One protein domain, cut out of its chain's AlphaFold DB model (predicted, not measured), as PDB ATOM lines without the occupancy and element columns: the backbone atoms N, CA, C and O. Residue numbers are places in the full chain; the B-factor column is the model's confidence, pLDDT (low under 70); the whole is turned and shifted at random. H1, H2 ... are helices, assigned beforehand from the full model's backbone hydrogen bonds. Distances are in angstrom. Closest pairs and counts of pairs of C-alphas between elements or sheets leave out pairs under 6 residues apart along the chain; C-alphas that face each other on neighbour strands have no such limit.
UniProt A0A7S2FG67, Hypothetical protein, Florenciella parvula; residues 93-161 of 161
ATOM      1  N   THR A  93     136.315 163.484 162.415       94.88
ATOM      2  CA  THR A  93     135.547 162.678 163.371       94.88
ATOM      3  C   THR A  93     135.963 161.215 163.216       94.88
ATOM      4  O   THR A  93     136.863 160.909 162.431       94.88
ATOM      5  N   GLN A  94     135.315 160.301 163.940       96.19
ATOM      6  CA  GLN A  94     135.379 158.867 163.665       96.19
ATOM      7  C   GLN A  94     134.066 158.422 162.992       96.19
ATOM      8  O   GLN A  94     133.085 158.191 163.697       96.19
ATOM      9  N   PRO A  95     134.006 158.324 161.648       97.88
ATOM     10  CA  PRO A  95     132.784 157.944 160.944       97.88
ATOM     11  C   PRO A  95     132.373 156.500 161.257       97.88
ATOM     12  O   PRO A  95     133.202 155.590 161.176       97.88
ATOM     13  N   THR A  96     131.096 156.276 161.575       98.12
ATOM     14  CA  THR A  96     130.573 154.951 161.953       98.12
ATOM     15  C   THR A  96     130.747 153.919 160.841       98.12
ATOM     16  O   THR A  96     131.184 152.804 161.109       98.12
ATOM     17  N   ASN A  97     130.500 154.292 159.580       98.44
ATOM     18  CA  ASN A  97     130.578 153.352 158.456       98.44
ATOM     19  C   ASN A  97     132.029 152.947 158.153       98.44
ATOM     20  O   ASN A  97     132.292 151.794 157.808       98.44
ATOM     21  N   TRP A  98     132.983 153.869 158.325       98.38
ATOM     22  CA  TRP A  98     134.410 153.542 158.274       98.38
ATOM     23  C   TRP A  98     134.792 152.608 159.421       98.38
ATOM     24  O   TRP A  98     135.416 151.576 159.184       98.38
ATOM     25  N   TYR A  99     134.388 152.951 160.647       97.94
ATOM     26  CA  TYR A  99     134.703 152.177 161.841       97.94
ATOM     27  C   TYR A  99     134.193 150.738 161.728       97.94
ATOM     28  O   TYR A  99     134.950 149.797 161.950       97.94
ATOM     29  N   ASP A 100     132.945 150.554 161.302       97.88
ATOM     30  CA  ASP A 100     132.312 149.241 161.165       97.88
ATOM     31  C   ASP A 100     132.902 148.374 160.052       97.88
ATOM     32  O   ASP A 100     132.792 147.145 160.107       97.88
ATOM     33  N   ALA A 101     133.570 148.985 159.073       97.44
ATOM     34  CA  ALA A 101     134.293 148.271 158.027       97.44
ATOM     35  C   ALA A 101     135.659 147.731 158.493       97.44
ATOM     36  O   ALA A 101     136.278 146.938 157.776       97.44
ATOM     37  N   LEU A 102     136.153 148.140 159.669       97.50
ATOM     38  CA  LEU A 102     137.444 147.692 160.183       97.50
ATOM     39  C   LEU A 102     137.378 146.263 160.748       97.50
ATOM     40  O   LEU A 102     136.363 145.851 161.321       97.50
ATOM     41  N   PRO A 103     138.491 145.508 160.680       97.56
ATOM     42  CA  PRO A 103     138.618 144.245 161.395       97.56
ATOM     43  C   PRO A 103     138.361 144.405 162.900       97.56
ATOM     44  O   PRO A 103     138.726 145.417 163.506       97.56
ATOM     45  N   ALA A 104     137.752 143.393 163.522       97.19
ATOM     46  CA  ALA A 104     137.343 143.451 164.926       97.19
ATOM     47  C   ALA A 104     138.526 143.682 165.881       97.19
ATOM     48  O   ALA A 104     138.385 144.398 166.868       97.19
ATOM     49  N   GLU A 105     139.693 143.121 165.569       95.38
ATOM     50  CA  GLU A 105     140.921 143.330 166.329       95.38
ATOM     51  C   GLU A 105     141.385 144.790 166.303       95.38
ATOM     52  O   GLU A 105     141.791 145.320 167.332       95.38
ATOM     53  N   LEU A 106     141.267 145.471 165.161       95.44
ATOM     54  CA  LEU A 106     141.657 146.873 165.040       95.44
ATOM     55  C   LEU A 106     140.667 147.783 165.771       95.44
ATOM     56  O   LEU A 106     141.083 148.727 166.438       95.44
ATOM     57  N   ARG A 107     139.369 147.467 165.703       96.12
ATOM     58  CA  ARG A 107     138.335 148.158 166.485       96.12
ATOM     59  C   ARG A 107     138.612 148.081 167.986       96.12
ATOM     60  O   ARG A 107     138.641 149.115 168.643       96.12
ATOM     61  N   ALA A 108     138.930 146.892 168.502       94.19
ATOM     62  CA  ALA A 108     139.268 146.707 169.915       94.19
ATOM     63  C   ALA A 108     140.513 147.515 170.343       94.19
ATOM     64  O   ALA A 108     140.550 148.080 171.436       94.19
ATOM     65  N   GLU A 109     141.525 147.611 169.477       93.81
ATOM     66  CA  GLU A 109     142.708 148.444 169.731       93.81
ATOM     67  C   GLU A 109     142.378 149.945 169.728       93.81
ATOM     68  O   GLU A 109     142.961 150.694 170.512       93.81
ATOM     69  N   ILE A 110     141.443 150.409 168.897       94.38
ATOM     70  CA  ILE A 110     140.963 151.801 168.924       94.38
ATOM     71  C   ILE A 110     140.164 152.062 170.213       94.38
ATOM     72  O   ILE A 110     140.416 153.047 170.907       94.38
ATOM     73  N   GLU A 111     139.264 151.150 170.591       92.94
ATOM     74  CA  GLU A 111     138.427 151.241 171.801       92.94
ATOM     75  C   GLU A 111     139.234 151.239 173.105       92.94
ATOM     76  O   GLU A 111     138.789 151.790 174.112       92.94
ATOM     77  N   SER A 112     140.447 150.678 173.094       90.81
ATOM     78  CA  SER A 112     141.373 150.745 174.235       90.81
ATOM     79  C   SER A 112     141.801 152.182 174.602       90.81
ATOM     80  O   SER A 112     142.360 152.422 175.684       90.81
ATOM     81  N   GLY A 113     141.508 153.150 173.722       84.75
ATOM     82  CA  GLY A 113     141.573 154.579 173.982       84.75
ATOM     83  C   GLY A 113     142.931 155.024 174.507       84.75
ATOM     84  O   GLY A 113     143.982 154.679 173.969       84.75
ATOM     85  N   SER A 114     142.923 155.791 175.597       81.12
ATOM     86  CA  SER A 114     144.120 156.416 176.172       81.12
ATOM     87  C   SER A 114     145.173 155.438 176.705       81.12
ATOM     88  O   SER A 114     146.283 155.864 177.033       81.12
ATOM     89  N   SER A 115     144.847 154.145 176.785       82.12
ATOM     90  CA  SER A 115     145.720 153.103 177.326       82.12
ATOM     91  C   SER A 115     146.353 152.191 176.275       82.12
ATOM     92  O   SER A 115     147.239 151.413 176.628       82.12
ATOM     93  N   GLY A 116     145.942 152.283 175.006       87.00
ATOM     94  CA  GLY A 116     146.442 151.386 173.968       87.00
ATOM     95  C   GLY A 116     147.112 152.075 172.794       87.00
ATOM     96  O   GLY A 116     147.486 153.251 172.834       87.00
ATOM     97  N   LYS A 117     147.326 151.285 171.739       91.88
ATOM     98  CA  LYS A 117     148.219 151.626 170.626       91.88
ATOM     99  C   LYS A 117     147.785 152.883 169.867       91.88
ATOM    100  O   LYS A 117     148.633 153.614 169.354       91.88
ATOM    101  N   TYR A 118     146.482 153.148 169.816       94.94
ATOM    102  CA  TYR A 118     145.889 154.270 169.090       94.94
ATOM    103  C   TYR A 118     145.375 155.369 170.024       94.94
ATOM    104  O   TYR A 118     144.384 156.024 169.718       94.94
ATOM    105  N   LYS A 119     146.065 155.604 171.152       93.44
ATOM    106  CA  LYS A 119     145.759 156.701 172.080       93.44
ATOM    107  C   LYS A 119     145.440 158.011 171.352       93.44
ATOM    108  O   LYS A 119     146.215 158.453 170.500       93.44
ATOM    109  N   ASN A 120     144.327 158.620 171.763       93.19
ATOM    110  CA  ASN A 120     143.775 159.877 171.254       93.19
ATOM    111  C   ASN A 120     143.350 159.843 169.777       93.19
ATOM    112  O   ASN A 120     143.053 160.886 169.218       93.19
ATOM    113  N   PHE A 121     143.301 158.686 169.116       95.44
ATOM    114  CA  PHE A 121     142.744 158.616 167.767       95.44
ATOM    115  C   PHE A 121     141.242 158.983 167.769       95.44
ATOM    116  O   PHE A 121     140.533 158.547 168.677       95.44
ATOM    117  N   PRO A 122     140.735 159.737 166.772       95.38
ATOM    118  CA  PRO A 122     141.465 160.393 165.675       95.38
ATOM    119  C   PRO A 122     141.989 161.805 166.016       95.38
ATOM    120  O   PRO A 122     142.641 162.436 165.186       95.38
ATOM    121  N   HIS A 123     141.717 162.306 167.220       93.38
ATOM    122  CA  HIS A 123     142.039 163.654 167.698       93.38
ATOM    123  C   HIS A 123     143.382 163.709 168.446       93.38
ATOM    124  O   HIS A 123     143.433 163.887 169.663       93.38
ATOM    125  N   TYR A 124     144.487 163.522 167.724       93.88
ATOM    126  CA  TYR A 124     145.820 163.595 168.329       93.88
ATOM    127  C   TYR A 124     146.142 164.992 168.877       93.88
ATOM    128  O   TYR A 124     145.811 166.009 168.271       93.88
ATOM    129  N   GLU A 125     146.854 165.025 170.004       90.75
ATOM    130  CA  GLU A 125     147.186 166.267 170.706       90.75
ATOM    131  C   GLU A 125     148.259 167.064 169.961       90.75
ATOM    132  O   GLU A 125     149.404 166.625 169.825       90.75
ATOM    133  N   THR A 126     147.927 168.282 169.550       86.50
ATOM    134  CA  THR A 126     148.815 169.136 168.746       86.50
ATOM    135  C   THR A 126     150.067 169.595 169.498       86.50
ATOM    136  O   THR A 126     151.109 169.795 168.877       86.50
ATOM    137  N   LEU A 127     149.997 169.738 170.828       89.00
ATOM    138  CA  LEU A 127     151.109 170.218 171.662       89.00
ATOM    139  C   LEU A 127     151.815 169.117 172.461       89.00
ATOM    140  O   LEU A 127     152.981 169.276 172.820       89.00
ATOM    141  N   THR A 128     151.124 168.017 172.769       90.69
ATOM    142  CA  THR A 128     151.639 166.983 173.689       90.69
ATOM    143  C   THR A 128     151.860 165.618 173.036       90.69
ATOM    144  O   THR A 128     152.484 164.752 173.647       90.69
ATOM    145  N   GLN A 129     151.436 165.433 171.781       91.44
ATOM    146  CA  GLN A 129     151.616 164.204 171.004       91.44
ATOM    147  C   GLN A 129     152.352 164.500 169.686       91.44
ATOM    148  O   GLN A 129     151.863 164.254 168.589       91.44
ATOM    149  N   LEU A 130     153.567 165.045 169.813       92.19
ATOM    150  CA  LEU A 130     154.398 165.493 168.683       92.19
ATOM    151  C   LEU A 130     155.006 164.347 167.858       92.19
ATOM    152  O   LEU A 130     155.505 164.572 166.756       92.19
ATOM    153  N   GLU A 131     154.984 163.127 168.390       94.19
ATOM    154  CA  GLU A 131     155.480 161.928 167.725       94.19
ATOM    155  C   GLU A 131     154.333 160.929 167.565       94.19
ATOM    156  O   GLU A 131     153.714 160.508 168.546       94.19
ATOM    157  N   LEU A 132     154.065 160.540 166.319       95.56
ATOM    158  CA  LEU A 132     153.111 159.491 165.976       95.56
ATOM    159  C   LEU A 132     153.860 158.278 165.429       95.56
ATOM    160  O   LEU A 132     154.818 158.415 164.663       95.56
ATOM    161  N   SER A 133     153.407 157.080 165.792       96.19
ATOM    162  CA  SER A 133     153.911 155.849 165.183       96.19
ATOM    163  C   SER A 133     153.500 155.755 163.712       96.19
ATOM    164  O   SER A 133     152.526 156.375 163.274       96.19
ATOM    165  N   ALA A 134     154.207 154.926 162.943       97.62
ATOM    166  CA  ALA A 134     153.834 154.661 161.556       97.62
ATOM    167  C   ALA A 134     152.391 154.140 161.459       97.62
ATOM    168  O   ALA A 134     151.655 154.521 160.555       97.62
ATOM    169  N   GLU A 135     151.953 153.315 162.411       95.94
ATOM    170  CA  GLU A 135     150.594 152.782 162.435       95.94
ATOM    171  C   GLU A 135     149.537 153.838 162.764       95.94
ATOM    172  O   GLU A 135     148.464 153.798 162.170       95.94
ATOM    173  N   GLN A 136     149.824 154.783 163.663       96.50
ATOM    174  CA  GLN A 136     148.931 155.912 163.955       96.50
ATOM    175  C   GLN A 136     148.769 156.818 162.731       96.50
ATOM    176  O   GLN A 136     147.649 157.132 162.331       96.50
ATOM    177  N   VAL A 137     149.886 157.165 162.080       96.88
ATOM    178  CA  VAL A 137     149.877 157.958 160.842       96.88
ATOM    179  C   VAL A 137     149.095 157.241 159.746       96.88
ATOM    180  O   VAL A 137     148.248 157.851 159.096       96.88
ATOM    181  N   MET A 138     149.339 155.944 159.549       97.75
ATOM    182  CA  MET A 138     148.650 155.168 158.521       97.75
ATOM    183  C   MET A 138     147.156 155.011 158.797       97.75
ATOM    184  O   MET A 138     146.369 155.065 157.853       97.75
ATOM    185  N   LEU A 139     146.756 154.832 160.059       97.50
ATOM    186  CA  LEU A 139     145.346 154.729 160.427       97.50
ATOM    187  C   LEU A 139     144.611 156.050 160.165       97.50
ATOM    188  O   LEU A 139     143.549 156.035 159.546       97.50
ATOM    189  N   LEU A 140     145.203 157.184 160.557       97.69
ATOM    190  CA  LEU A 140     144.631 158.503 160.285       97.69
ATOM    191  C   LEU A 140     144.568 158.786 158.783       97.69
ATOM    192  O   LEU A 140     143.521 159.176 158.280       97.69
ATOM    193  N   ALA A 141     145.642 158.515 158.038       98.00
ATOM    194  CA  ALA A 141     145.646 158.681 156.586       98.00
ATOM    195  C   ALA A 141     144.580 157.812 155.897       98.00
ATOM    196  O   ALA A 141     143.955 158.253 154.934       98.00
ATOM    197  N   ASN A 142     144.354 156.588 156.387       98.06
ATOM    198  CA  ASN A 142     143.309 155.712 155.872       98.06
ATOM    199  C   ASN A 142     141.904 156.266 156.137       98.06
ATOM    200  O   ASN A 142     141.115 156.325 155.196       98.06
ATOM    201  N   LEU A 143     141.613 156.691 157.374       98.44
ATOM    202  CA  LEU A 143     140.340 157.327 157.731       98.44
ATOM    203  C   LEU A 143     140.082 158.539 156.837       98.44
ATOM    204  O   LEU A 143     139.027 158.643 156.216       98.44
ATOM    205  N   GLU A 144     141.065 159.430 156.724       98.12
ATOM    206  CA  GLU A 144     140.903 160.683 155.992       98.12
ATOM    207  C   GLU A 144     140.731 160.460 154.489       98.12
ATOM    208  O   GLU A 144     139.876 161.078 153.854       98.12
ATOM    209  N   ALA A 145     141.472 159.512 153.909       98.06
ATOM    210  CA  ALA A 145     141.255 159.106 152.527       98.06
ATOM    211  C   ALA A 145     139.855 158.506 152.328       98.06
ATOM    212  O   ALA A 145     139.186 158.824 151.346       98.06
ATOM    213  N   TRP A 146     139.396 157.663 153.256       98.44
ATOM    214  CA  TRP A 146     138.078 157.041 153.177       98.44
ATOM    215  C   TRP A 146     136.955 158.083 153.190       98.44
ATOM    216  O   TRP A 146     136.081 158.017 152.330       98.44
ATOM    217  N   VAL A 147     137.019 159.089 154.072       98.56
ATOM    218  CA  VAL A 147     136.028 160.185 154.124       98.56
ATOM    219  C   VAL A 147     135.976 160.936 152.794       98.56
ATOM    220  O   VAL A 147     134.891 161.224 152.283       98.56
ATOM    221  N   MET A 148     137.136 161.205 152.188       98.00
ATOM    222  CA  MET A 148     137.207 161.865 150.882       98.00
ATOM    223  C   MET A 148     136.581 161.021 149.764       98.00
ATOM    224  O   MET A 148     135.907 161.575 148.897       98.00
ATOM    225  N   PHE A 149     136.768 159.698 149.778       98.25
ATOM    226  CA  PHE A 149     136.143 158.805 148.796       98.25
ATOM    227  C   PHE A 149     134.635 158.655 149.016       98.25
ATOM    228  O   PHE A 149     133.876 158.721 148.052       98.25
ATOM    229  N   ALA A 150     134.188 158.509 150.266       98.12
ATOM    230  CA  ALA A 150     132.768 158.404 150.601       98.12
ATOM    231  C   ALA A 150     131.982 159.657 150.167       98.12
ATOM    232  O   ALA A 150     130.848 159.558 149.706       98.12
ATOM    233  N   ASN A 151     132.624 160.829 150.216       98.38
ATOM    234  CA  ASN A 151     132.031 162.115 149.844       98.38
ATOM    235  C   ASN A 151     132.459 162.618 148.452       98.38
ATOM    236  O   ASN A 151     132.220 163.779 148.111       98.38
ATOM    237  N   GLU A 152     133.077 161.776 147.616       98.00
ATOM    238  CA  GLU A 152     133.700 162.201 146.353       98.00
ATOM    239  C   GLU A 152     132.722 162.939 145.427       98.00
ATOM    240  O   GLU A 152     133.070 163.969 144.847       98.00
ATOM    241  N   GLY A 153     131.487 162.444 145.293       98.06
ATOM    242  CA  GLY A 153     130.472 163.070 144.441       98.06
ATOM    243  C   GLY A 153     130.119 164.493 144.888       98.06
ATOM    244  O   GLY A 153     130.015 165.398 144.055       98.06
ATOM    245  N   LEU A 154     129.998 164.702 146.202       97.69
ATOM    246  CA  LEU A 154     129.726 166.003 146.809       97.69
ATOM    247  C   LEU A 154     130.900 166.962 146.585       97.69
ATOM    248  O   LEU A 154     130.712 168.071 146.088       97.69
ATOM    249  N   ILE A 155     132.122 166.500 146.867       98.00
ATOM    250  CA  ILE A 155     133.356 167.285 146.724       98.00
ATOM    251  C   ILE A 155     133.576 167.693 145.263       98.00
ATOM    252  O   ILE A 155     133.862 168.853 144.974       98.00
ATOM    253  N   ARG A 156     133.404 166.764 144.315       97.88
ATOM    254  CA  ARG A 156     133.526 167.062 142.880       97.88
ATOM    255  C   ARG A 156     132.499 168.087 142.419       97.88
ATOM    256  O   ARG A 156     132.840 168.952 141.622       97.88
ATOM    257  N   SER A 157     131.270 167.992 142.921       97.19
ATOM    258  CA  SER A 157     130.202 168.942 142.590       97.19
ATOM    259  C   SER A 157     130.478 170.335 143.160       97.19
ATOM    260  O   SER A 157     130.187 171.327 142.501       97.19
ATOM    261  N   PHE A 158     131.076 170.423 144.352       97.00
ATOM    262  CA  PHE A 158     131.516 171.689 144.938       97.00
ATOM    263  C   PHE A 158     132.625 172.352 144.109       97.00
ATOM    264  O   PHE A 158     132.528 173.525 143.778       97.00
ATOM    265  N   LEU A 159     133.650 171.592 143.711       95.81
ATOM    266  CA  LEU A 159     134.810 172.115 142.972       95.81
ATOM    267  C   LEU A 159     134.532 172.471 141.502       95.81
ATOM    268  O   LEU A 159     135.388 173.068 140.856       95.81
ATOM    269  N   ALA A 160     133.399 172.044 140.946       93.88
ATOM    270  CA  ALA A 160     133.041 172.288 139.548       93.88
ATOM    271  C   ALA A 160     132.271 173.605 139.318       93.88
ATOM    272  O   ALA A 160     131.904 173.880 138.173       93.88
ATOM    273  N   GLN A 161     131.995 174.364 140.384       76.06
ATOM    274  CA  GLN A 161     131.311 175.664 140.356       76.06
ATOM    275  C   GLN A 161     132.283 176.799 140.026       76.06
ATOM    276  O   GLN A 161     131.845 177.731 139.314       76.06
TER     277      GLN A 161
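AT A GLANCE: This is residues 93 to 161 of the 161 residues of the protein "Hypothetical protein" of Florenciella parvula (UniProt A0A7S2FG67). A long helix, H3, makes the spine of a loose model, and the short H4 sticks out past one end as a free arm. Beside H3, the short helices H1 and H2 and a long loop, residues 112 to 133, make an open arc of chain, with H2 set off from H3. The printed part has 69 residues with four named helices, in the order H1, H2, H3, H4, and no named strand; the class is all helix. The whole is loose, with a radius of gyration of the C-alphas of 14.1 A and spans of 45 by 30 by 17 A.

IN THESE COORDINATES: Find C-alpha 134 at (153.834, 154.661, 161.556); from there H3, residues 134 to 150, runs 24.0 A to C-alpha 150 at (132.768, 158.404, 150.601). H4, residues 152 to 159, follows and ends at C-alpha 159 at (134.810, 172.115, 142.972), 10.5 A from its first C-alpha. Look earlier for H1, residues 96 to 100, 6.0 A long, and H2, residues 104 to 111, 10.4 A long.

HOW THE PARTS SIT: Start at H3, where residues 143 to 147 alone only just touch H1, with 3 pairs of C-alphas within 8 A; the closest C-alphas, of Trp 98 and Leu 143, are 7.1 A apart. H1 and H2 are close but not clearly touching, the closest C-alphas being those of Tyr 99 and Arg 107 at 7.1 A. H2 is apart from H3. H4 is about perpendicular to H3, at 74 degrees, and close but not clearly touching: the closest C-alphas, of Met 148 and Ile 155, are 7.8 A apart. In H1, H2, H3 and H4 every O i to N i+4 pair is within hydrogen-bond range.

THE WHOLE: The C-alphas of Ser 115 and Gln 161 are the two farthest apart, at 45.6 A. Residues 151 to 161 stand free, as do residues 100 to 105. The link from H2 to H3 is long, 22 residues. The printed part has no cut, and no printed residue is under 70 in pLDDT.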